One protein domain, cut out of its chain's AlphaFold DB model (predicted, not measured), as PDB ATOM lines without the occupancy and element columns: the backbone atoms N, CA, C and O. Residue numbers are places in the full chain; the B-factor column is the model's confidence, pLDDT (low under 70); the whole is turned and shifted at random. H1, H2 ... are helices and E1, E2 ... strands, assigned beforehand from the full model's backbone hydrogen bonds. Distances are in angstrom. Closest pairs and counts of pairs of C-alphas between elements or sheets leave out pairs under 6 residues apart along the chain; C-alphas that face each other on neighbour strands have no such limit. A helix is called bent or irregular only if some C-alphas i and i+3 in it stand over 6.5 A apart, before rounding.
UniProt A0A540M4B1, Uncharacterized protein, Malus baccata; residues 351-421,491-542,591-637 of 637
ATOM      1  N   ASN A 351     103.252 128.188  76.467       75.56
ATOM      2  CA  ASN A 351     103.435 126.744  76.256       75.56
ATOM      3  C   ASN A 351     103.869 126.389  74.810       75.56
ATOM      4  O   ASN A 351     103.418 125.397  74.243       75.56
ATOM      5  N   GLY A 352     104.707 127.227  74.187       84.69
ATOM      6  CA  GLY A 352     105.158 127.055  72.798       84.69
ATOM      7  C   GLY A 352     104.182 127.547  71.717       84.69
ATOM      8  O   GLY A 352     104.538 127.537  70.542       84.69
ATOM      9  N   PHE A 353     102.988 128.029  72.073       87.06
ATOM     10  CA  PHE A 353     101.999 128.558  71.124       87.06
ATOM     11  C   PHE A 353     101.923 130.081  71.155       87.06
ATOM     12  O   PHE A 353     101.961 130.699  72.217       87.06
ATOM     13  N   THR A 354     101.760 130.715  69.994       88.38
ATOM     14  CA  THR A 354     101.448 132.151  69.945       88.38
ATOM     15  C   THR A 354     100.046 132.422  70.498       88.38
ATOM     16  O   THR A 354      99.145 131.588  70.389       88.38
ATOM     17  N   ALA A 355      99.828 133.626  71.036       87.56
ATOM     18  CA  ALA A 355      98.516 134.040  71.536       87.56
ATOM     19  C   ALA A 355      97.390 133.876  70.490       87.56
ATOM     20  O   ALA A 355      96.291 133.459  70.843       87.56
ATOM     21  N   LEU A 356      97.691 134.116  69.206       86.62
ATOM     22  CA  LEU A 356      96.755 133.935  68.092       86.62
ATOM     23  C   LEU A 356      96.365 132.462  67.877       86.62
ATOM     24  O   LEU A 356      95.191 132.179  67.663       86.62
ATOM     25  N   GLN A 357      97.315 131.524  67.966       90.25
ATOM     26  CA  GLN A 357      97.021 130.087  67.854       90.25
ATOM     27  C   GLN A 357      96.146 129.594  69.015       90.25
ATOM     28  O   GLN A 357      95.275 128.755  68.807       90.25
ATOM     29  N   ILE A 358      96.341 130.136  70.222       90.56
ATOM     30  CA  ILE A 358      95.511 129.817  71.396       90.56
ATOM     31  C   ILE A 358      94.083 130.346  71.210       90.56
ATOM     32  O   ILE A 358      93.132 129.618  71.481       90.56
ATOM     33  N   GLY A 359      93.923 131.564  70.679       89.56
ATOM     34  CA  GLY A 359      92.616 132.103  70.292       89.56
ATOM     35  C   GLY A 359      91.916 131.261  69.228       89.56
ATOM     36  O   GLY A 359      90.764 130.877  69.399       89.56
ATOM     37  N   GLN A 360      92.630 130.901  68.156       90.31
ATOM     38  CA  GLN A 360      92.111 130.030  67.094       90.31
ATOM     39  C   GLN A 360      91.674 128.659  67.630       90.31
ATOM     40  O   GLN A 360      90.617 128.164  67.242       90.31
ATOM     41  N   LEU A 361      92.446 128.067  68.546       91.62
ATOM     42  CA  LEU A 361      92.104 126.804  69.199       91.62
ATOM     43  C   LEU A 361      90.875 126.936  70.115       91.62
ATOM     44  O   LEU A 361      90.022 126.054  70.104       91.62
ATOM     45  N   HIS A 362      90.741 128.037  70.861       91.19
ATOM     46  CA  HIS A 362      89.566 128.318  71.700       91.19
ATOM     47  C   HIS A 362      88.289 128.501  70.864       91.19
ATOM     48  O   HIS A 362      87.273 127.881  71.174       91.19
ATOM     49  N   CYS A 363      88.361 129.240  69.747       90.50
ATOM     50  CA  CYS A 363      87.275 129.317  68.764       90.50
ATOM     51  C   CYS A 363      86.887 127.926  68.241       90.50
ATOM     52  O   CYS A 363      85.715 127.559  68.283       90.50
ATOM     53  N   LEU A 364      87.873 127.134  67.803       92.25
ATOM     54  CA  LEU A 364      87.642 125.802  67.246       92.25
ATOM     55  C   LEU A 364      86.973 124.867  68.267       92.25
ATOM     56  O   LEU A 364      86.008 124.183  67.930       92.25
ATOM     57  N   ILE A 365      87.438 124.870  69.521       93.69
ATOM     58  CA  ILE A 365      86.844 124.097  70.622       93.69
ATOM     59  C   ILE A 365      85.410 124.564  70.899       93.69
ATOM     60  O   ILE A 365      84.530 123.726  71.082       93.69
ATOM     61  N   HIS A 366      85.138 125.872  70.887       92.88
ATOM     62  CA  HIS A 366      83.785 126.397  71.076       92.88
ATOM     63  C   HIS A 366      82.826 125.918  69.973       92.88
ATOM     64  O   HIS A 366      81.698 125.521  70.270       92.88
ATOM     65  N   GLU A 367      83.257 125.920  68.710       92.69
ATOM     66  CA  GLU A 367      82.453 125.434  67.581       92.69
ATOM     67  C   GLU A 367      82.237 123.910  67.630       92.69
ATOM     68  O   GLU A 367      81.138 123.436  67.344       92.69
ATOM     69  N   HIS A 368      83.227 123.138  68.093       94.31
ATOM     70  CA  HIS A 368      83.068 121.694  68.310       94.31
ATOM     71  C   HIS A 368      82.120 121.385  69.476       94.31
ATOM     72  O   HIS A 368      81.241 120.540  69.334       94.31
ATOM     73  N   VAL A 369      82.220 122.091  70.610       95.00
ATOM     74  CA  VAL A 369      81.276 121.927  71.732       95.00
ATOM     75  C   VAL A 369      79.854 122.319  71.309       95.00
ATOM     76  O   VAL A 369      78.903 121.637  71.682       95.00
ATOM     77  N   GLN A 370      79.694 123.357  70.480       94.50
ATOM     78  CA  GLN A 370      78.410 123.692  69.859       94.50
ATOM     79  C   GLN A 370      77.858 122.532  69.015       94.50
ATOM     80  O   GLN A 370      76.701 122.156  69.202       94.50
ATOM     81  N   LEU A 371      78.671 121.946  68.131       94.75
ATOM     82  CA  LEU A 371      78.264 120.808  67.303       94.75
ATOM     83  C   LEU A 371      77.856 119.595  68.156       94.75
ATOM     84  O   LEU A 371      76.803 119.009  67.915       94.75
ATOM     85  N   LEU A 372      78.636 119.250  69.185       95.94
ATOM     86  CA  LEU A 372      78.315 118.145  70.096       95.94
ATOM     87  C   LEU A 372      76.983 118.377  70.823       95.94
ATOM     88  O   LEU A 372      76.137 117.485  70.852       95.94
ATOM     89  N   ILE A 373      76.747 119.587  71.343       95.06
ATOM     90  CA  ILE A 373      75.464 119.943  71.968       95.06
ATOM     91  C   ILE A 373      74.315 119.749  70.974       95.06
ATOM     92  O   ILE A 373      73.334 119.098  71.316       95.06
ATOM     93  N   GLN A 374      74.449 120.251  69.743       93.69
ATOM     94  CA  GLN A 374      73.417 120.140  68.708       93.69
ATOM     95  C   GLN A 374      73.108 118.692  68.316       93.69
ATOM     96  O   GLN A 374      71.936 118.329  68.212       93.69
ATOM     97  N   VAL A 375      74.133 117.856  68.116       94.50
ATOM     98  CA  VAL A 375      73.950 116.433  67.793       94.50
ATOM     99  C   VAL A 375      73.249 115.715  68.948       94.50
ATOM    100  O   VAL A 375      72.280 114.996  68.715       94.50
ATOM    101  N   PHE A 376      73.642 115.976  70.200       95.19
ATOM    102  CA  PHE A 376      72.938 115.442  71.367       95.19
ATOM    103  C   PHE A 376      71.466 115.892  71.411       95.19
ATOM    104  O   PHE A 376      70.582 115.046  71.549       95.19
ATOM    105  N   SER A 377      71.172 117.186  71.204       93.31
ATOM    106  CA  SER A 377      69.797 117.713  71.139       93.31
ATOM    107  C   SER A 377      68.925 116.997  70.105       93.31
ATOM    108  O   SER A 377      67.733 116.796  70.332       93.31
ATOM    109  N   LEU A 378      69.512 116.647  68.957       91.12
ATOM    110  CA  LEU A 378      68.829 116.004  67.835       91.12
ATOM    111  C   LEU A 378      68.598 114.507  68.065       91.12
ATOM    112  O   LEU A 378      67.574 113.978  67.640       91.12
ATOM    113  N   CYS A 379      69.532 113.834  68.736       92.75
ATOM    114  CA  CYS A 379      69.518 112.383  68.908       92.75
ATOM    115  C   CYS A 379      68.866 111.911  70.222       92.75
ATOM    116  O   CYS A 379      68.394 110.780  70.279       92.75
ATOM    117  N   ALA A 380      68.786 112.741  71.270       89.81
ATOM    118  CA  ALA A 380      68.357 112.310  72.611       89.81
ATOM    119  C   ALA A 380      66.921 111.737  72.696       89.81
ATOM    120  O   ALA A 380      66.655 110.867  73.526       89.81
ATOM    121  N   LEU A 381      65.995 112.197  71.842       86.81
ATOM    122  CA  LEU A 381      64.616 111.679  71.752       86.81
ATOM    123  C   LEU A 381      64.392 110.686  70.596       86.81
ATOM    124  O   LEU A 381      63.274 110.205  70.426       86.81
ATOM    125  N   ASP A 382      65.419 110.376  69.805       86.44
ATOM    126  CA  ASP A 382      65.312 109.480  68.654       86.44
ATOM    127  C   ASP A 382      65.939 108.121  68.979       86.44
ATOM    128  O   ASP A 382      67.159 107.993  69.063       86.44
ATOM    129  N   TYR A 383      65.102 107.094  69.147       86.25
ATOM    130  CA  TYR A 383      65.550 105.743  69.493       86.25
ATOM    131  C   TYR A 383      66.577 105.177  68.502       86.25
ATOM    132  O   TYR A 383      67.549 104.566  68.940       86.25
ATOM    133  N   SER A 384      66.431 105.452  67.198       89.50
ATOM    134  CA  SER A 384      67.376 104.986  66.166       89.50
ATOM    135  C   SER A 384      68.784 105.568  66.351       89.50
ATOM    136  O   SER A 384      69.786 104.931  66.036       89.50
ATOM    137  N   ARG A 385      68.871 106.771  66.931       91.38
ATOM    138  CA  ARG A 385      70.114 107.528  67.137       91.38
ATOM    139  C   ARG A 385      70.497 107.671  68.611       91.38
ATOM    140  O   ARG A 385      71.427 108.410  68.934       91.38
ATOM    141  N   GLN A 386      69.854 106.927  69.514       90.94
ATOM    142  CA  GLN A 386      70.162 106.976  70.946       90.94
ATOM    143  C   GLN A 386      71.610 106.541  71.237       90.94
ATOM    144  O   GLN A 386      72.224 107.052  72.173       90.94
ATOM    145  N   HIS A 387      72.195 105.650  70.427       94.50
ATOM    146  CA  HIS A 387      73.611 105.289  70.548       94.50
ATOM    147  C   HIS A 387      74.530 106.505  70.305       94.50
ATOM    148  O   HIS A 387      75.448 106.738  71.091       94.50
ATOM    149  N   ILE A 388      74.221 107.344  69.304       95.62
ATOM    150  CA  ILE A 388      74.932 108.604  69.020       95.62
ATOM    151  C   ILE A 388      74.787 109.566  70.203       95.62
ATOM    152  O   ILE A 388      75.780 110.123  70.669       95.62
ATOM    153  N   ALA A 389      73.571 109.725  70.741       94.88
ATOM    154  CA  ALA A 389      73.334 110.574  71.910       94.88
ATOM    155  C   ALA A 389      74.187 110.138  73.119       94.88
ATOM    156  O   ALA A 389      74.826 110.981  73.747       94.88
ATOM    157  N   SER A 390      74.266 108.832  73.395       95.56
ATOM    158  CA  SER A 390      75.096 108.270  74.471       95.56
ATOM    159  C   SER A 390      76.597 108.499  74.249       95.56
ATOM    160  O   SER A 390      77.300 108.899  75.176       95.56
ATOM    161  N   GLN A 391      77.101 108.288  73.025       97.00
ATOM    162  CA  GLN A 391      78.509 108.538  72.679       97.00
ATOM    163  C   GLN A 391      78.875 110.023  72.821       97.00
ATOM    164  O   GLN A 391      79.903 110.362  73.406       97.00
ATOM    165  N   VAL A 392      78.008 110.920  72.345       97.31
ATOM    166  CA  VAL A 392      78.208 112.371  72.440       97.31
ATOM    167  C   VAL A 392      78.113 112.854  73.891       97.31
ATOM    168  O   VAL A 392      78.955 113.644  74.316       97.31
ATOM    169  N   GLN A 393      77.172 112.336  74.689       95.75
ATOM    170  CA  GLN A 393      77.103 112.613  76.129       95.75
ATOM    171  C   GLN A 393      78.388 112.174  76.848       95.75
ATOM    172  O   GLN A 393      78.906 112.924  77.682       95.75
ATOM    173  N   LYS A 394      78.942 111.002  76.504       96.81
ATOM    174  CA  LYS A 394      80.229 110.533  77.037       96.81
ATOM    175  C   LYS A 394      81.360 111.507  76.690       96.81
ATOM    176  O   LYS A 394      82.047 111.965  77.597       96.81
ATOM    177  N   LEU A 395      81.502 111.892  75.419       97.19
ATOM    178  CA  LEU A 395      82.549 112.817  74.968       97.19
ATOM    179  C   LEU A 395      82.447 114.201  75.637       97.19
ATOM    180  O   LEU A 395      83.453 114.745  76.086       97.19
ATOM    181  N   ILE A 396      81.239 114.757  75.774       96.44
ATOM    182  CA  ILE A 396      81.026 116.018  76.506       96.44
ATOM    183  C   ILE A 396      81.411 115.860  77.989       96.44
ATOM    184  O   ILE A 396      82.012 116.766  78.567       96.44
ATOM    185  N   SER A 397      81.105 114.713  78.600       95.88
ATOM    186  CA  SER A 397      81.459 114.416  79.997       95.88
ATOM    187  C   SER A 397      82.973 114.271  80.191       95.88
ATOM    188  O   SER A 397      83.517 114.797  81.159       95.88
ATOM    189  N   GLU A 398      83.674 113.647  79.242       96.44
ATOM    190  CA  GLU A 398      85.141 113.579  79.214       96.44
ATOM    191  C   GLU A 398      85.761 114.982  79.047       96.44
ATOM    192  O   GLU A 398      86.706 115.325  79.758       96.44
ATOM    193  N   MET A 399      85.199 115.848  78.191       95.69
ATOM    194  CA  MET A 399      85.639 117.248  78.060       95.69
ATOM    195  C   MET A 399      85.394 118.077  79.331       95.69
ATOM    196  O   MET A 399      86.251 118.882  79.704       95.69
ATOM    197  N   LEU A 400      84.259 117.878  80.012       94.50
ATOM    198  CA  LEU A 400      83.970 118.480  81.320       94.50
ATOM    199  C   LEU A 400      85.001 118.036  82.362       94.50
ATOM    200  O   LEU A 400      85.657 118.883  82.966       94.50
ATOM    201  N   GLN A 401      85.214 116.723  82.501       95.12
ATOM    202  CA  GLN A 401      86.205 116.164  83.418       95.12
ATOM    203  C   GLN A 401      87.605 116.728  83.136       95.12
ATOM    204  O   GLN A 401      88.287 117.153  84.064       95.12
ATOM    205  N   LYS A 402      88.033 116.802  81.868       94.00
ATOM    206  CA  LYS A 402      89.354 117.343  81.506       94.00
ATOM    207  C   LYS A 402      89.474 118.854  81.700       94.00
ATOM    208  O   LYS A 402      90.569 119.324  82.008       94.00
ATOM    209  N   ARG A 403      88.385 119.627  81.588       93.12
ATOM    210  CA  ARG A 403      88.381 121.030  82.036       93.12
ATOM    211  C   ARG A 403      88.599 121.086  83.547       93.12
ATOM    212  O   ARG A 403      89.505 121.781  83.993       93.12
ATOM    213  N   ASP A 404      87.798 120.349  84.307       92.44
ATOM    214  CA  ASP A 404      87.745 120.470  85.763       92.44
ATOM    215  C   ASP A 404      89.016 119.919  86.432       92.44
ATOM    216  O   ASP A 404      89.549 120.563  87.333       92.44
ATOM    217  N   GLU A 405      89.605 118.839  85.901       93.62
ATOM    218  CA  GLU A 405      90.961 118.380  86.240       93.62
ATOM    219  C   GLU A 405      91.993 119.513  86.109       93.62
ATOM    220  O   GLU A 405      92.757 119.750  87.044       93.62
ATOM    221  N   VAL A 406      92.005 120.248  84.987       90.06
ATOM    222  CA  VAL A 406      92.926 121.381  84.772       90.06
ATOM    223  C   VAL A 406      92.655 122.523  85.753       90.06
ATOM    224  O   VAL A 406      93.604 123.123  86.257       90.06
ATOM    225  N   LEU A 407      91.388 122.803  86.071       89.62
ATOM    226  CA  LEU A 407      91.011 123.840  87.038       89.62
ATOM    227  C   LEU A 407      91.489 123.532  88.469       89.62
ATOM    228  O   LEU A 407      91.743 124.472  89.218       89.62
ATOM    229  N   THR A 408      91.675 122.259  88.854       91.75
ATOM    230  CA  THR A 408      92.162 121.920  90.212       91.75
ATOM    231  C   THR A 408      93.584 122.410  90.504       91.75
ATOM    232  O   THR A 408      93.881 122.770  91.642       91.75
ATOM    233  N   TRP A 409      94.469 122.436  89.500       83.12
ATOM    234  CA  TRP A 409      95.881 122.800  89.673       83.12
ATOM    235  C   TRP A 409      96.269 124.107  88.973       83.12
ATOM    236  O   TRP A 409      97.197 124.791  89.417       83.12
ATOM    237  N   LYS A 410      95.569 124.507  87.903       86.38
ATOM    238  CA  LYS A 410      95.922 125.695  87.120       86.38
ATOM    239  C   LYS A 410      95.147 126.938  87.564       86.38
ATOM    240  O   LYS A 410      94.048 127.213  87.098       86.38
ATOM    241  N   ASN A 411      95.811 127.757  88.377       83.25
ATOM    242  CA  ASN A 411      95.271 129.010  88.924       83.25
ATOM    243  C   ASN A 411      95.659 130.276  88.124       83.25
ATOM    244  O   ASN A 411      95.236 131.378  88.467       83.25
ATOM    245  N   VAL A 412      96.476 130.149  87.069       85.94
ATOM    246  CA  VAL A 412      96.935 131.284  86.242       85.94
ATOM    247  C   VAL A 412      96.114 131.360  84.946       85.94
ATOM    248  O   VAL A 412      96.189 130.422  84.141       85.94
ATOM    249  N   PRO A 413      95.354 132.446  84.701       88.38
ATOM    250  CA  PRO A 413      94.562 132.591  83.484       88.38
ATOM    251  C   PRO A 413      95.439 132.855  82.257       88.38
ATOM    252  O   PRO A 413      96.529 133.423  82.346       88.38
ATOM    253  N   TYR A 414      94.942 132.466  81.086       87.94
ATOM    254  CA  TYR A 414      95.535 132.861  79.813       87.94
ATOM    255  C   TYR A 414      95.444 134.387  79.629       87.94
ATOM    256  O   TYR A 414      94.407 134.980  79.941       87.94
ATOM    257  N   PRO A 415      96.488 135.043  79.085       86.69
ATOM    258  CA  PRO A 415      96.436 136.460  78.746       86.69
ATOM    259  C   PRO A 415      95.244 136.789  77.841       86.69
ATOM    260  O   PRO A 415      95.036 136.160  76.806       86.69
ATOM    261  N   THR A 416      94.494 137.831  78.193       84.25
ATOM    262  CA  THR A 416      93.292 138.283  77.466       84.25
ATOM    263  C   THR A 416      93.530 138.527  75.973       84.25
ATOM    264  O   THR A 416      92.647 138.283  75.153       84.25
ATOM    265  N   VAL A 417      94.749 138.932  75.602       84.19
ATOM    266  CA  VAL A 417      95.209 139.119  74.214       84.19
ATOM    267  C   VAL A 417      95.168 137.852  73.343       84.19
ATOM    268  O   VAL A 417      95.356 137.958  72.137       84.19
ATOM    269  N   CYS A 418      94.934 136.666  73.915       85.25
ATOM    270  CA  CYS A 418      94.672 135.447  73.148       85.25
ATOM    271  C   CYS A 418      93.272 135.434  72.517       85.25
ATOM    272  O   CYS A 418      93.103 134.853  71.451       85.25
ATOM    273  N   PHE A 419      92.274 136.054  73.154       84.88
ATOM    274  CA  PHE A 419      90.854 135.852  72.821       84.88
ATOM    275  C   PHE A 419      90.174 137.094  72.229       84.88
ATOM    276  O   PHE A 419      89.116 136.990  71.613       84.88
ATOM    277  N   PHE A 420      90.786 138.273  72.364       74.75
ATOM    278  CA  PHE A 420      90.343 139.478  71.665       74.75
ATOM    279  C   PHE A 420      90.987 139.565  70.278       74.75
ATOM    280  O   PHE A 420      92.211 139.620  70.161       74.75
ATOM    281  N   GLN A 421      90.166 139.630  69.224       58.09
ATOM    282  CA  GLN A 421      90.659 139.878  67.868       58.09
ATOM    283  C   GLN A 421      91.315 141.264  67.794       58.09
ATOM    284  O   GLN A 421      90.642 142.294  67.856       58.09
ATOM    285  N   ILE A 491      83.278 134.811  76.260       81.62
ATOM    286  CA  ILE A 491      84.318 134.534  77.261       81.62
ATOM    287  C   ILE A 491      83.758 134.820  78.660       81.62
ATOM    288  O   ILE A 491      83.472 135.969  78.999       81.62
ATOM    289  N   SER A 492      83.622 133.790  79.493       68.38
ATOM    290  CA  SER A 492      82.994 133.880  80.822       68.38
ATOM    291  C   SER A 492      83.979 134.255  81.942       68.38
ATOM    292  O   SER A 492      84.014 133.612  82.986       68.38
ATOM    293  N   GLY A 493      84.762 135.320  81.745       78.25
ATOM    294  CA  GLY A 493      85.740 135.812  82.728       78.25
ATOM    295  C   GLY A 493      87.189 135.389  82.430       78.25
ATOM    296  O   GLY A 493      87.562 135.286  81.260       78.25
ATOM    297  N   PRO A 494      88.054 135.217  83.450       83.00
ATOM    298  CA  PRO A 494      89.453 134.841  83.251       83.00
ATOM    299  C   PRO A 494      89.586 133.382  82.784       83.00
ATOM    300  O   PRO A 494      89.440 132.463  83.581       83.00
ATOM    301  N   VAL A 495      89.908 133.177  81.504       88.38
ATOM    302  CA  VAL A 495      90.053 131.846  80.884       88.38
ATOM    303  C   VAL A 495      91.183 131.057  81.550       88.38
ATOM    304  O   VAL A 495      92.363 131.317  81.295       88.38
ATOM    305  N   LEU A 496      90.850 130.080  82.395       88.75
ATOM    306  CA  LEU A 496      91.851 129.256  83.088       88.75
ATOM    307  C   LEU A 496      92.319 128.076  82.220       88.75
ATOM    308  O   LEU A 496      93.521 127.818  82.134       88.75
ATOM    309  N   SER A 497      91.411 127.411  81.503       89.81
ATOM    310  CA  SER A 497      91.708 126.306  80.574       89.81
ATOM    311  C   SER A 497      91.355 126.686  79.132       89.81
ATOM    312  O   SER A 497      90.458 127.486  78.916       89.81
ATOM    313  N   VAL A 498      91.991 126.094  78.112       90.06
ATOM    314  CA  VAL A 498      91.545 126.302  76.711       90.06
ATOM    315  C   VAL A 498      90.185 125.626  76.454       90.06
ATOM    316  O   VAL A 498      89.466 126.005  75.536       90.06
ATOM    317  N   LEU A 499      89.794 124.674  77.314       91.62
ATOM    318  CA  LEU A 499      88.450 124.083  77.358       91.62
ATOM    319  C   LEU A 499      87.407 124.993  78.036       91.62
ATOM    320  O   LEU A 499      86.231 124.643  78.088       91.62
ATOM    321  N   ASP A 500      87.806 126.145  78.577       90.44
ATOM    322  CA  ASP A 500      86.917 127.090  79.258       90.44
ATOM    323  C   ASP A 500      86.159 127.953  78.227       90.44
ATOM    324  O   ASP A 500      86.448 129.128  77.984       90.44
ATOM    325  N   VAL A 501      85.224 127.298  77.530       91.69
ATOM    326  CA  VAL A 501      84.304 127.886  76.548       91.69
ATOM    327  C   VAL A 501      82.907 128.000  77.160       91.69
ATOM    328  O   VAL A 501      82.427 127.061  77.800       91.69
ATOM    329  N   ALA A 502      82.223 129.130  76.949       90.81
ATOM    330  CA  ALA A 502      80.960 129.428  77.632       90.81
ATOM    331  C   ALA A 502      79.888 128.309  77.544       90.81
ATOM    332  O   ALA A 502      79.285 128.008  78.579       90.81
ATOM    333  N   PRO A 503      79.671 127.609  76.407       92.00
ATOM    334  CA  PRO A 503      78.720 126.495  76.348       92.00
ATOM    335  C   PRO A 503      79.065 125.319  77.274       92.00
ATOM    336  O   PRO A 503      78.165 124.729  77.874       92.00
ATOM    337  N   LEU A 504      80.355 125.009  77.466       92.19
ATOM    338  CA  LEU A 504      80.797 123.913  78.336       92.19
ATOM    339  C   LEU A 504      80.499 124.212  79.821       92.19
ATOM    340  O   LEU A 504      80.408 123.293  80.631       92.19
ATOM    341  N   SER A 505      80.278 125.477  80.203       90.06
ATOM    342  CA  SER A 505      79.812 125.840  81.556       90.06
ATOM    343  C   SER A 505      78.330 125.506  81.815       90.06
ATOM    344  O   SER A 505      77.921 125.342  82.965       90.06
ATOM    345  N   LEU A 506      77.519 125.383  80.755       92.06
ATOM    346  CA  LEU A 506      76.070 125.155  80.842       92.06
ATOM    347  C   LEU A 506      75.654 123.722  80.482       92.06
ATOM    348  O   LEU A 506      74.555 123.301  80.851       92.06
ATOM    349  N   VAL A 507      76.498 122.982  79.756       94.12
ATOM    350  CA  VAL A 507      76.102 121.713  79.126       94.12
ATOM    351  C   VAL A 507      75.843 120.561  80.099       94.12
ATOM    352  O   VAL A 507      74.960 119.761  79.820       94.12
ATOM    353  N   GLY A 508      76.522 120.494  81.251       92.06
ATOM    354  CA  GLY A 508      76.271 119.443  82.253       92.06
ATOM    355  C   GLY A 508      74.795 119.399  82.660       92.06
ATOM    356  O   GLY A 508      74.083 118.455  82.331       92.06
ATOM    357  N   ARG A 509      74.299 120.513  83.218       93.88
ATOM    358  CA  ARG A 509      72.880 120.669  83.576       93.88
ATOM    359  C   ARG A 509      71.940 120.494  82.376       93.88
ATOM    360  O   ARG A 509      70.867 119.928  82.524       93.88
ATOM    361  N   TYR A 510      72.339 120.932  81.176       95.38
ATOM    362  CA  TYR A 510      71.540 120.708  79.964       95.38
ATOM    363  C   TYR A 510      71.341 119.217  79.655       95.38
ATOM    364  O   TYR A 510      70.223 118.819  79.340       95.38
ATOM    365  N   MET A 511      72.383 118.388  79.768       95.12
ATOM    366  CA  MET A 511      72.273 116.944  79.531       95.12
ATOM    367  C   MET A 511      71.382 116.269  80.579       95.12
ATOM    368  O   MET A 511      70.561 115.430  80.215       95.12
ATOM    369  N   ASP A 512      71.472 116.670  81.849       94.69
ATOM    370  CA  ASP A 512      70.615 116.151  82.927       94.69
ATOM    371  C   ASP A 512      69.137 116.533  82.722       94.69
ATOM    372  O   ASP A 512      68.232 115.698  82.829       94.69
ATOM    373  N   GLU A 513      68.879 117.795  82.370       95.00
ATOM    374  CA  GLU A 513      67.540 118.326  82.099       95.00
ATOM    375  C   GLU A 513      66.920 117.692  80.836       95.00
ATOM    376  O   GLU A 513      65.743 117.324  80.845       95.00
ATOM    377  N   VAL A 514      67.705 117.481  79.770       93.88
ATOM    378  CA  VAL A 514      67.264 116.763  78.560       93.88
ATOM    379  C   VAL A 514      67.005 115.289  78.854       93.88
ATOM    380  O   VAL A 514      65.957 114.784  78.462       93.88
ATOM    381  N   ASN A 515      67.882 114.596  79.585       93.06
ATOM    382  CA  ASN A 515      67.647 113.203  79.980       93.06
ATOM    383  C   ASN A 515      66.383 113.067  80.849       93.06
ATOM    384  O   ASN A 515      65.596 112.136  80.663       93.06
ATOM    385  N   THR A 516      66.117 114.040  81.722       93.50
ATOM    386  CA  THR A 516      64.865 114.123  82.493       93.50
ATOM    387  C   THR A 516      63.647 114.312  81.578       93.50
ATOM    388  O   THR A 516      62.636 113.622  81.746       93.50
ATOM    389  N   ALA A 517      63.735 115.187  80.567       90.94
ATOM    390  CA  ALA A 517      62.679 115.375  79.570       90.94
ATOM    391  C   ALA A 517      62.443 114.105  78.727       90.94
ATOM    392  O   ALA A 517      61.296 113.706  78.536       90.94
ATOM    393  N   VAL A 518      63.506 113.409  78.309       89.56
ATOM    394  CA  VAL A 518      63.452 112.116  77.601       89.56
ATOM    395  C   VAL A 518      62.743 111.052  78.446       89.56
ATOM    396  O   VAL A 518      61.828 110.387  77.961       89.56
ATOM    397  N   GLN A 519      63.096 110.913  79.727       89.00
ATOM    398  CA  GLN A 519      62.451 109.960  80.642       89.00
ATOM    399  C   GLN A 519      60.991 110.312  80.964       89.00
ATOM    400  O   GLN A 519      60.176 109.421  81.212       89.00
ATOM    401  N   LYS A 520      60.634 111.602  80.989       87.56
ATOM    402  CA  LYS A 520      59.237 112.050  81.099       87.56
ATOM    403  C   LYS A 520      58.459 111.685  79.832       87.56
ATOM    404  O   LYS A 520      57.406 111.070  79.930       87.56
ATOM    405  N   ASN A 521      59.010 111.998  78.659       84.12
ATOM    406  CA  ASN A 521      58.412 111.717  77.356       84.12
ATOM    407  C   ASN A 521      58.122 110.216  77.171       84.12
ATOM    408  O   ASN A 521      56.998 109.841  76.843       84.12
ATOM    409  N   ARG A 522      59.099 109.360  77.510       83.56
ATOM    410  CA  ARG A 522      58.972 107.891  77.512       83.56
ATOM    411  C   ARG A 522      57.824 107.389  78.387       83.56
ATOM    412  O   ARG A 522      57.055 106.550  77.936       83.56
ATOM    413  N   ARG A 523      57.678 107.919  79.608       82.00
ATOM    414  CA  ARG A 523      56.564 107.557  80.502       82.00
ATOM    415  C   ARG A 523      55.219 107.992  79.934       82.00
ATOM    416  O   ARG A 523      54.335 107.157  79.808       82.00
ATOM    417  N   CYS A 524      55.092 109.239  79.478       74.75
ATOM    418  CA  CYS A 524      53.851 109.722  78.868       74.75
ATOM    419  C   CYS A 524      53.443 108.912  77.622       74.75
ATOM    420  O   CYS A 524      52.256 108.664  77.435       74.75
ATOM    421  N   TYR A 525      54.399 108.453  76.806       73.25
ATOM    422  CA  TYR A 525      54.124 107.603  75.639       73.25
ATOM    423  C   TYR A 525      53.590 106.204  76.012       73.25
ATOM    424  O   TYR A 525      52.811 105.624  75.263       73.25
ATOM    425  N   VAL A 526      53.973 105.670  77.177       70.88
ATOM    426  CA  VAL A 526      53.449 104.396  77.712       70.88
ATOM    427  C   VAL A 526      52.121 104.595  78.456       70.88
ATOM    428  O   VAL A 526      51.238 103.745  78.384       70.88
ATOM    429  N   GLU A 527      51.957 105.717  79.158       67.69
ATOM    430  CA  GLU A 527      50.773 106.032  79.973       67.69
ATOM    431  C   GLU A 527      49.593 106.590  79.155       67.69
ATOM    432  O   GLU A 527      48.445 106.475  79.585       67.69
ATOM    433  N   THR A 528      49.841 107.190  77.984       54.72
ATOM    434  CA  THR A 528      48.793 107.777  77.133       54.72
ATOM    435  C   THR A 528      48.797 107.183  75.726       54.72
ATOM    436  O   THR A 528      49.665 107.461  74.906       54.72
ATOM    437  N   SER A 529      47.755 106.413  75.401       51.03
ATOM    438  CA  SER A 529      47.511 105.841  74.068       51.03
ATOM    439  C   SER A 529      46.984 106.885  73.064       51.03
ATOM    440  O   SER A 529      46.020 106.636  72.340       51.03
ATOM    441  N   SER A 530      47.521 108.105  73.100       43.97
ATOM    442  CA  SER A 530      46.999 109.281  72.399       43.97
ATOM    443  C   SER A 530      48.105 109.960  71.602       43.97
ATOM    444  O   SER A 530      49.058 110.477  72.175       43.97
ATOM    445  N   ASP A 531      47.951 110.001  70.277       42.94
ATOM    446  CA  ASP A 531      48.871 110.664  69.342       42.94
ATOM    447  C   ASP A 531      48.747 112.202  69.407       42.94
ATOM    448  O   ASP A 531      48.477 112.881  68.414       42.94
ATOM    449  N   THR A 532      48.951 112.790  70.592       49.25
ATOM    450  CA  THR A 532      49.256 114.220  70.727       49.25
ATOM    451  C   THR A 532      50.690 114.442  70.257       49.25
ATOM    452  O   THR A 532      51.614 114.584  71.061       49.25
ATOM    453  N   ARG A 533      50.861 114.394  68.928       54.69
ATOM    454  CA  ARG A 533      52.128 114.515  68.197       54.69
ATOM    455  C   ARG A 533      52.999 115.589  68.825       54.69
ATOM    456  O   ARG A 533      52.639 116.763  68.785       54.69
ATOM    457  N   LEU A 534      54.133 115.165  69.387       64.94
ATOM    458  CA  LEU A 534      55.077 116.043  70.075       64.94
ATOM    459  C   LEU A 534      55.364 117.269  69.208       64.94
ATOM    460  O   LEU A 534      55.904 117.125  68.111       64.94
ATOM    461  N   GLU A 535      54.992 118.452  69.694       73.44
ATOM    462  CA  GLU A 535      55.163 119.707  68.965       73.44
ATOM    463  C   GLU A 535      56.657 119.897  68.664       73.44
ATOM    464  O   GLU A 535      57.469 120.035  69.583       73.44
ATOM    465  N   LYS A 536      57.040 119.801  67.383       83.06
ATOM    466  CA  LYS A 536      58.441 119.894  66.954       83.06
ATOM    467  C   LYS A 536      58.734 121.300  66.453       83.06
ATOM    468  O   LYS A 536      58.242 121.709  65.404       83.06
ATOM    469  N   GLU A 537      59.581 121.997  67.187       83.62
ATOM    470  CA  GLU A 537      60.048 123.347  66.886       83.62
ATOM    471  C   GLU A 537      61.483 123.280  66.331       83.62
ATOM    472  O   GLU A 537      62.173 122.274  66.521       83.62
ATOM    473  N   PRO A 538      61.977 124.301  65.608       83.88
ATOM    474  CA  PRO A 538      63.397 124.364  65.273       83.88
ATOM    475  C   PRO A 538      64.241 124.419  66.555       83.88
ATOM    476  O   PRO A 538      63.840 125.049  67.533       83.88
ATOM    477  N   LEU A 539      65.424 123.793  66.550       84.94
ATOM    478  CA  LEU A 539      66.313 123.788  67.725       84.94
ATOM    479  C   LEU A 539      66.778 125.200  68.144       84.94
ATOM    480  O   LEU A 539      67.066 125.430  69.315       84.94
ATOM    481  N   PHE A 540      66.825 126.144  67.196       84.31
ATOM    482  CA  PHE A 540      67.098 127.560  67.445       84.31
ATOM    483  C   PHE A 540      66.145 128.452  66.631       84.31
ATOM    484  O   PHE A 540      65.882 128.142  65.464       84.31
ATOM    485  N   PRO A 541      65.652 129.575  67.190       73.00
ATOM    486  CA  PRO A 541      64.864 130.549  66.438       73.00
ATOM    487  C   PRO A 541      65.651 131.148  65.266       73.00
ATOM    488  O   PRO A 541      66.824 131.488  65.408       73.00
ATOM    489  N   PHE A 542      64.992 131.351  64.124       61.19
ATOM    490  CA  PHE A 542      65.582 132.028  62.964       61.19
ATOM    491  C   PHE A 542      64.830 133.330  62.655       61.19
ATOM    492  O   PHE A 542      63.599 133.302  62.640       61.19
ATOM    493  N   GLN A 591      66.384 126.810  53.686       54.91
ATOM    494  CA  GLN A 591      67.032 125.800  54.521       54.91
ATOM    495  C   GLN A 591      66.133 125.498  55.727       54.91
ATOM    496  O   GLN A 591      66.024 126.289  56.666       54.91
ATOM    497  N   SER A 592      65.426 124.370  55.674       59.84
ATOM    498  CA  SER A 592      64.502 123.996  56.738       59.84
ATOM    499  C   SER A 592      65.310 123.496  57.932       59.84
ATOM    500  O   SER A 592      66.157 122.619  57.799       59.84
ATOM    501  N   LEU A 593      65.100 124.097  59.100       67.12
ATOM    502  CA  LEU A 593      65.883 123.771  60.290       67.12
ATOM    503  C   LEU A 593      65.569 122.362  60.794       67.12
ATOM    504  O   LEU A 593      64.473 121.826  60.586       67.12
ATOM    505  N   ALA A 594      66.538 121.760  61.474       76.62
ATOM    506  CA  ALA A 594      66.329 120.505  62.167       76.62
ATOM    507  C   ALA A 594      65.315 120.702  63.314       76.62
ATOM    508  O   ALA A 594      65.444 121.615  64.136       76.62
ATOM    509  N   LEU A 595      64.270 119.869  63.311       82.75
ATOM    510  CA  LEU A 595      63.098 120.001  64.179       82.75
ATOM    511  C   LEU A 595      63.198 119.040  65.363       82.75
ATOM    512  O   LEU A 595      63.362 117.834  65.170       82.75
ATOM    513  N   VAL A 596      63.031 119.570  66.569       84.62
ATOM    514  CA  VAL A 596      63.194 118.863  67.843       84.62
ATOM    515  C   VAL A 596      61.961 119.130  68.718       84.62
ATOM    516  O   VAL A 596      61.404 120.226  68.650       84.62
ATOM    517  N   PRO A 597      61.482 118.167  69.527       86.88
ATOM    518  CA  PRO A 597      60.379 118.411  70.453       86.88
ATOM    519  C   PRO A 597      60.613 119.624  71.367       86.88
ATOM    520  O   PRO A 597      61.703 119.811  71.912       86.88
ATOM    521  N   LYS A 598      59.555 120.423  71.532       86.81
ATOM    522  CA  LYS A 598      59.497 121.725  72.219       86.81
ATOM    523  C   LYS A 598      60.246 121.801  73.548       86.81
ATOM    524  O   LYS A 598      60.957 122.773  73.788       86.81
ATOM    525  N   ASP A 599      60.148 120.768  74.385       87.38
ATOM    526  CA  ASP A 599      60.879 120.683  75.657       87.38
ATOM    527  C   ASP A 599      62.397 120.874  75.455       87.38
ATOM    528  O   ASP A 599      63.015 121.684  76.142       87.38
ATOM    529  N   ILE A 600      63.001 120.207  74.464       90.62
ATOM    530  CA  ILE A 600      64.444 120.311  74.194       90.62
ATOM    531  C   ILE A 600      64.801 121.641  73.516       90.62
ATOM    532  O   ILE A 600      65.869 122.174  73.811       90.62
ATOM    533  N   SER A 601      63.935 122.210  72.664       90.88
ATOM    534  CA  SER A 601      64.190 123.535  72.061       90.88
ATOM    535  C   SER A 601      64.216 124.643  73.128       90.88
ATOM    536  O   SER A 601      65.184 125.403  73.212       90.88
ATOM    537  N   ASN A 602      63.249 124.642  74.055       90.56
ATOM    538  CA  ASN A 602      63.261 125.525  75.228       90.56
ATOM    539  C   ASN A 602      64.532 125.336  76.076       90.56
ATOM    540  O   ASN A 602      65.184 126.310  76.453       90.56
ATOM    541  N   LEU A 603      64.939 124.086  76.337       92.44
ATOM    542  CA  LEU A 603      66.178 123.803  77.065       92.44
ATOM    543  C   LEU A 603      67.432 124.262  76.295       92.44
ATOM    544  O   LEU A 603      68.403 124.676  76.931       92.44
ATOM    545  N   ALA A 604      67.432 124.209  74.960       91.94
ATOM    546  CA  ALA A 604      68.548 124.620  74.107       91.94
ATOM    547  C   ALA A 604      68.665 126.147  73.961       91.94
ATOM    548  O   ALA A 604      69.766 126.650  73.735       91.94
ATOM    549  N   GLN A 605      67.579 126.900  74.170       90.81
ATOM    550  CA  GLN A 605      67.549 128.364  74.050       90.81
ATOM    551  C   GLN A 605      68.645 129.069  74.879       90.81
ATOM    552  O   GLN A 605      69.142 130.115  74.461       90.81
ATOM    553  N   ARG A 606      69.109 128.463  75.989       91.75
ATOM    554  CA  ARG A 606      70.246 128.955  76.803       91.75
ATOM    555  C   ARG A 606      71.541 129.169  76.003       91.75
ATOM    556  O   ARG A 606      72.366 129.988  76.395       91.75
ATOM    557  N   PHE A 607      71.729 128.433  74.905       91.62
ATOM    558  CA  PHE A 607      72.918 128.501  74.051       91.62
ATOM    559  C   PHE A 607      72.777 129.472  72.875       91.62
ATOM    560  O   PHE A 607      73.786 129.832  72.274       91.62
ATOM    561  N   PHE A 608      71.563 129.939  72.563       87.81
ATOM    562  CA  PHE A 608      71.310 130.848  71.440       87.81
ATOM    563  C   PHE A 608      72.208 132.107  71.415       87.81
ATOM    564  O   PHE A 608      72.740 132.401  70.348       87.81
ATOM    565  N   PRO A 609      72.455 132.831  72.533       88.31
ATOM    566  CA  PRO A 609      73.364 133.983  72.525       88.31
ATOM    567  C   PRO A 609      74.855 133.604  72.544       88.31
ATOM    568  O   PRO A 609      75.700 134.481  72.393       88.31
ATOM    569  N   LEU A 610      75.192 132.328  72.767       88.69
ATOM    570  CA  LEU A 610      76.576 131.845  72.824       88.69
ATOM    571  C   LEU A 610      77.049 131.288  71.479       88.69
ATOM    572  O   LEU A 610      78.225 131.391  71.165       88.69
ATOM    573  N   PHE A 611      76.161 130.662  70.710       90.94
ATOM    574  CA  PHE A 611      76.503 129.902  69.508       90.94
ATOM    575  C   PHE A 611      76.747 130.762  68.260       90.94
ATOM    576  O   PHE A 611      76.153 131.824  68.086       90.94
ATOM    577  N   ASN A 612      77.593 130.255  67.360       88.19
ATOM    578  CA  ASN A 612      77.796 130.778  66.013       88.19
ATOM    579  C   ASN A 612      76.557 130.454  65.146       88.19
ATOM    580  O   ASN A 612      76.328 129.271  64.866       88.19
ATOM    581  N   PRO A 613      75.767 131.446  64.676       83.69
ATOM    582  CA  PRO A 613      74.552 131.186  63.895       83.69
ATOM    583  C   PRO A 613      74.813 130.572  62.511       83.69
ATOM    584  O   PRO A 613      73.930 129.935  61.938       83.69
ATOM    585  N   ALA A 614      76.029 130.719  61.969       83.56
ATOM    586  CA  ALA A 614      76.416 130.062  60.718       83.56
ATOM    587  C   ALA A 614      76.458 128.527  60.855       83.56
ATOM    588  O   ALA A 614      76.295 127.818  59.866       83.56
ATOM    589  N   LEU A 615      76.621 128.025  62.085       84.44
ATOM    590  CA  LEU A 615      76.692 126.608  62.436       84.44
ATOM    591  C   LEU A 615      75.411 126.130  63.148       84.44
ATOM    592  O   LEU A 615      75.482 125.341  64.086       84.44
ATOM    593  N   PHE A 616      74.231 126.638  62.781       86.06
ATOM    594  CA  PHE A 616      72.951 126.056  63.215       86.06
ATOM    595  C   PHE A 616      72.572 124.839  62.343       86.06
ATOM    596  O   PHE A 616      72.954 124.785  61.175       86.06
ATOM    597  N   PRO A 617      71.833 123.843  62.873       76.75
ATOM    598  CA  PRO A 617      71.557 122.607  62.146       76.75
ATOM    599  C   PRO A 617      70.459 122.807  61.090       76.75
ATOM    600  O   PRO A 617      69.259 122.690  61.358       76.75
ATOM    601  N   TYR A 618      70.887 123.093  59.865       75.19
ATOM    602  CA  TYR A 618      70.053 123.052  58.667       75.19
ATOM    603  C   TYR A 618      69.843 121.600  58.218       75.19
ATOM    604  O   TYR A 618      70.778 120.799  58.246       75.19
ATOM    605  N   LYS A 619      68.640 121.247  57.756       64.31
ATOM    606  CA  LYS A 619      68.457 120.016  56.974       64.31
ATOM    607  C   LYS A 619      69.180 120.162  55.626       64.31
ATOM    608  O   LYS A 619      69.217 121.274  55.088       64.31
ATOM    609  N   PRO A 620      69.707 119.067  55.050       58.44
ATOM    610  CA  PRO A 620      70.188 119.088  53.675       58.44
ATOM    611  C   PRO A 620      69.050 119.482  52.712       58.44
ATOM    612  O   PRO A 620      67.878 119.230  53.020       58.44
ATOM    613  N   PRO A 621      69.360 120.076  51.544       54.97
ATOM    614  CA  PRO A 621      68.383 120.251  50.476       54.97
ATOM    615  C   PRO A 621      67.726 118.912  50.122       54.97
ATOM    616  O   PRO A 621      68.405 117.893  50.011       54.97
ATOM    617  N   THR A 622      66.402 118.903  49.948       59.69
ATOM    618  CA  THR A 622      65.653 117.702  49.548       59.69
ATOM    619  C   THR A 622      66.217 117.136  48.240       59.69
ATOM    620  O   THR A 622      66.489 117.907  47.325       59.69
ATOM    621  N   GLY A 623      66.346 115.809  48.108       53.56
ATOM    622  CA  GLY A 623      67.018 115.166  46.961       53.56
ATOM    623  C   GLY A 623      66.526 115.605  45.572       53.56
ATOM    624  O   GLY A 623      67.331 115.769  44.664       53.56
ATOM    625  N   ALA A 624      65.237 115.939  45.430       55.84
ATOM    626  CA  ALA A 624      64.651 116.508  44.206       55.84
ATOM    627  C   ALA A 624      65.213 117.891  43.785       55.84
ATOM    628  O   ALA A 624      64.872 118.399  42.720       55.84
ATOM    629  N   VAL A 625      66.043 118.516  44.624       55.62
ATOM    630  CA  VAL A 625      66.803 119.750  44.357       55.62
ATOM    631  C   VAL A 625      68.289 119.445  44.129       55.62
ATOM    632  O   VAL A 625      68.936 120.140  43.356       55.62
ATOM    633  N   ALA A 626      68.832 118.415  44.784       51.19
ATOM    634  CA  ALA A 626      70.226 117.996  44.617       51.19
ATOM    635  C   ALA A 626      70.466 117.251  43.290       51.19
ATOM    636  O   ALA A 626      71.534 117.384  42.704       51.19
ATOM    637  N   ASN A 627      69.459 116.515  42.807       53.50
ATOM    638  CA  ASN A 627      69.539 115.680  41.606       53.50
ATOM    639  C   ASN A 627      68.995 116.382  40.345       53.50
ATOM    640  O   ASN A 627      68.645 115.714  39.376       53.50
ATOM    641  N   GLN A 628      68.894 117.716  40.337       57.72
ATOM    642  CA  GLN A 628      68.669 118.468  39.097       57.72
ATOM    643  C   GLN A 628      70.010 118.583  38.368       57.72
ATOM    644  O   GLN A 628      70.753 119.547  38.550       57.72
ATOM    645  N   ILE A 629      70.331 117.531  37.609       51.50
ATOM    646  CA  ILE A 629      71.493 117.481  36.721       51.50
ATOM    647  C   ILE A 629      71.350 118.634  35.722       51.50
ATOM    648  O   ILE A 629      70.280 118.843  35.155       51.50
ATOM    649  N   LEU A 630      72.410 119.431  35.582       57.06
ATOM    650  CA  LEU A 630      72.397 120.686  34.818       57.06
ATOM    651  C   LEU A 630      72.554 120.493  33.301       57.06
ATOM    652  O   LEU A 630      72.519 121.474  32.570       57.06
ATOM    653  N   PHE A 631      72.702 119.241  32.877       47.78
ATOM    654  CA  PHE A 631      72.773 118.773  31.502       47.78
ATOM    655  C   PHE A 631      71.851 117.558  31.401       47.78
ATOM    656  O   PHE A 631      71.831 116.721  32.309       47.78
ATOM    657  N   THR A 632      71.075 117.471  30.331       53.56
ATOM    658  CA  THR A 632      70.413 116.223  29.930       53.56
ATOM    659  C   THR A 632      71.347 115.451  29.011       53.56
ATOM    660  O   THR A 632      72.051 116.072  28.222       53.56
ATOM    661  N   ASP A 633      71.304 114.117  29.037       52.62
ATOM    662  CA  ASP A 633      72.188 113.237  28.240       52.62
ATOM    663  C   ASP A 633      72.003 113.366  26.702       52.62
ATOM    664  O   ASP A 633      72.572 112.603  25.932       52.62
ATOM    665  N   THR A 634      71.197 114.331  26.251       54.00
ATOM    666  CA  THR A 634      70.959 114.739  24.858       54.00
ATOM    667  C   THR A 634      71.737 116.010  24.464       54.00
ATOM    668  O   THR A 634      71.357 116.678  23.507       54.00
ATOM    669  N   GLU A 635      72.743 116.414  25.248       52.81
ATOM    670  CA  GLU A 635      73.565 117.627  25.041       52.81
ATOM    671  C   GLU A 635      75.080 117.304  24.945       52.81
ATOM    672  O   GLU A 635      75.911 118.206  25.001       52.81
ATOM    673  N   ASP A 636      75.443 116.020  24.807       47.12
ATOM    674  CA  ASP A 636      76.827 115.506  24.707       47.12
ATOM    675  C   ASP A 636      76.987 114.566  23.482       47.12
ATOM    676  O   ASP A 636      77.498 113.450  23.596       47.12
ATOM    677  N   GLU A 637      76.499 115.015  22.312       38.16
ATOM    678  CA  GLU A 637      76.644 114.376  20.980       38.16
ATOM    679  C   GLU A 637      77.251 115.347  19.942       38.16
ATOM    680  O   GLU A 637      76.798 116.516  19.885       38.16
TER     681      GLU A 637
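Overview. This is residues 351 to 421, 491 to 542 and 591 to 637 of the 637 residues of an uncharacterized protein of Malus baccata (UniProt A0A540M4B1). A loose up-and-down bundle of four helices, with the long helices H1, H2 and H3 nearly aligned and the short H4 packed on H3, and with a thin tail, residues 623 to 637, sticking out from the body. H1 and H2 form a helical hairpin, H3 is shifted along H1 so that its end, residues 523 to 527, sticks out, and a tiny antiparallel two-strand sheet, E1 - E2, sits beside the start of H4. The printed part has 170 residues with five named helices and two named strands, in the order H1 H2 H3 E1 E2 H4 H5, and is mostly helix. The whole is loose, with a radius of gyration of the C-alphas of 20.5 A, and flat, spanning 63 by 62 by 27 A.

Arrangement. In the sheet, E1, residues 536 to 538, and E2, residues 595 to 597, are antiparallel at 130 degrees; N 537 and O 596 are 2.9 A apart, N 596 and O 537 2.8 A, both within hydrogen-bond range. The closest C-alphas of E1 and H4, residues 598 to 607, are those of Glu 537 and Lys 598, 5.6 A apart. H4 touches H3, residues 502 to 527, at Val 514 and Ile 600, their closest C-alphas, 6.3 A apart; the tilt is a shallow 4 degrees, opposite ways. H3 with residues 502 to 514 touches residues 366 to 377 of H1, residues 355 to 379; the closest C-alphas, of Val 369 and Leu 504, are 6.9 A apart, and the two run the same way at a shallow tilt of 4 degrees. H1 and H2, residues 383 to 409, form a hairpin and touch with residues 369 to 379 and 385 to 396; the closest C-alphas are those of Phe 376 and Ala 389, 4.9 A apart, at a shallow tilt of 34 degrees, only just short of steep. H5, residues 623 to 626, touches no helix. Every O i to N i+4 pair is within hydrogen-bond range in H1, but 20 of 23 in H2, 19 of 22 in H3 and 4 of 6 in H4; H5 is too short for such a pair.

Along the chain. H1 begins at C-alpha 355 (98.516, 134.040, 71.536) and is 36.3 A long. H2 is 40.2 A long and irregular, C-alphas 384 and 387 being 7.6 A apart. H3, 38.3 A long, is irregular, with C-alphas 505 and 508 7.3 A apart, and has a kink of 40 degrees near residue 509. H4, 15.1 A long, is only just irregular, with C-alphas 603 and 606 6.6 A apart. E1 and E2 are 6.9 A and 7.0 A long. H5, 4.9 A long, ends at C-alpha 626 (70.226, 117.996, 44.617).

Size, cuts and confidence. The C-alphas farthest apart, of Asn 411 and Glu 637, are 72.0 A apart. Residues 422 to 490 and 543 to 590 are not printed; the gaps between C-alphas are 12.5 A and 10.6 A. The link H4 to H5, 15 residues, is long. Mean pLDDT of the printed part is 82.4; 33 residues are under 70, among them 527 to 534 and 619 to 637.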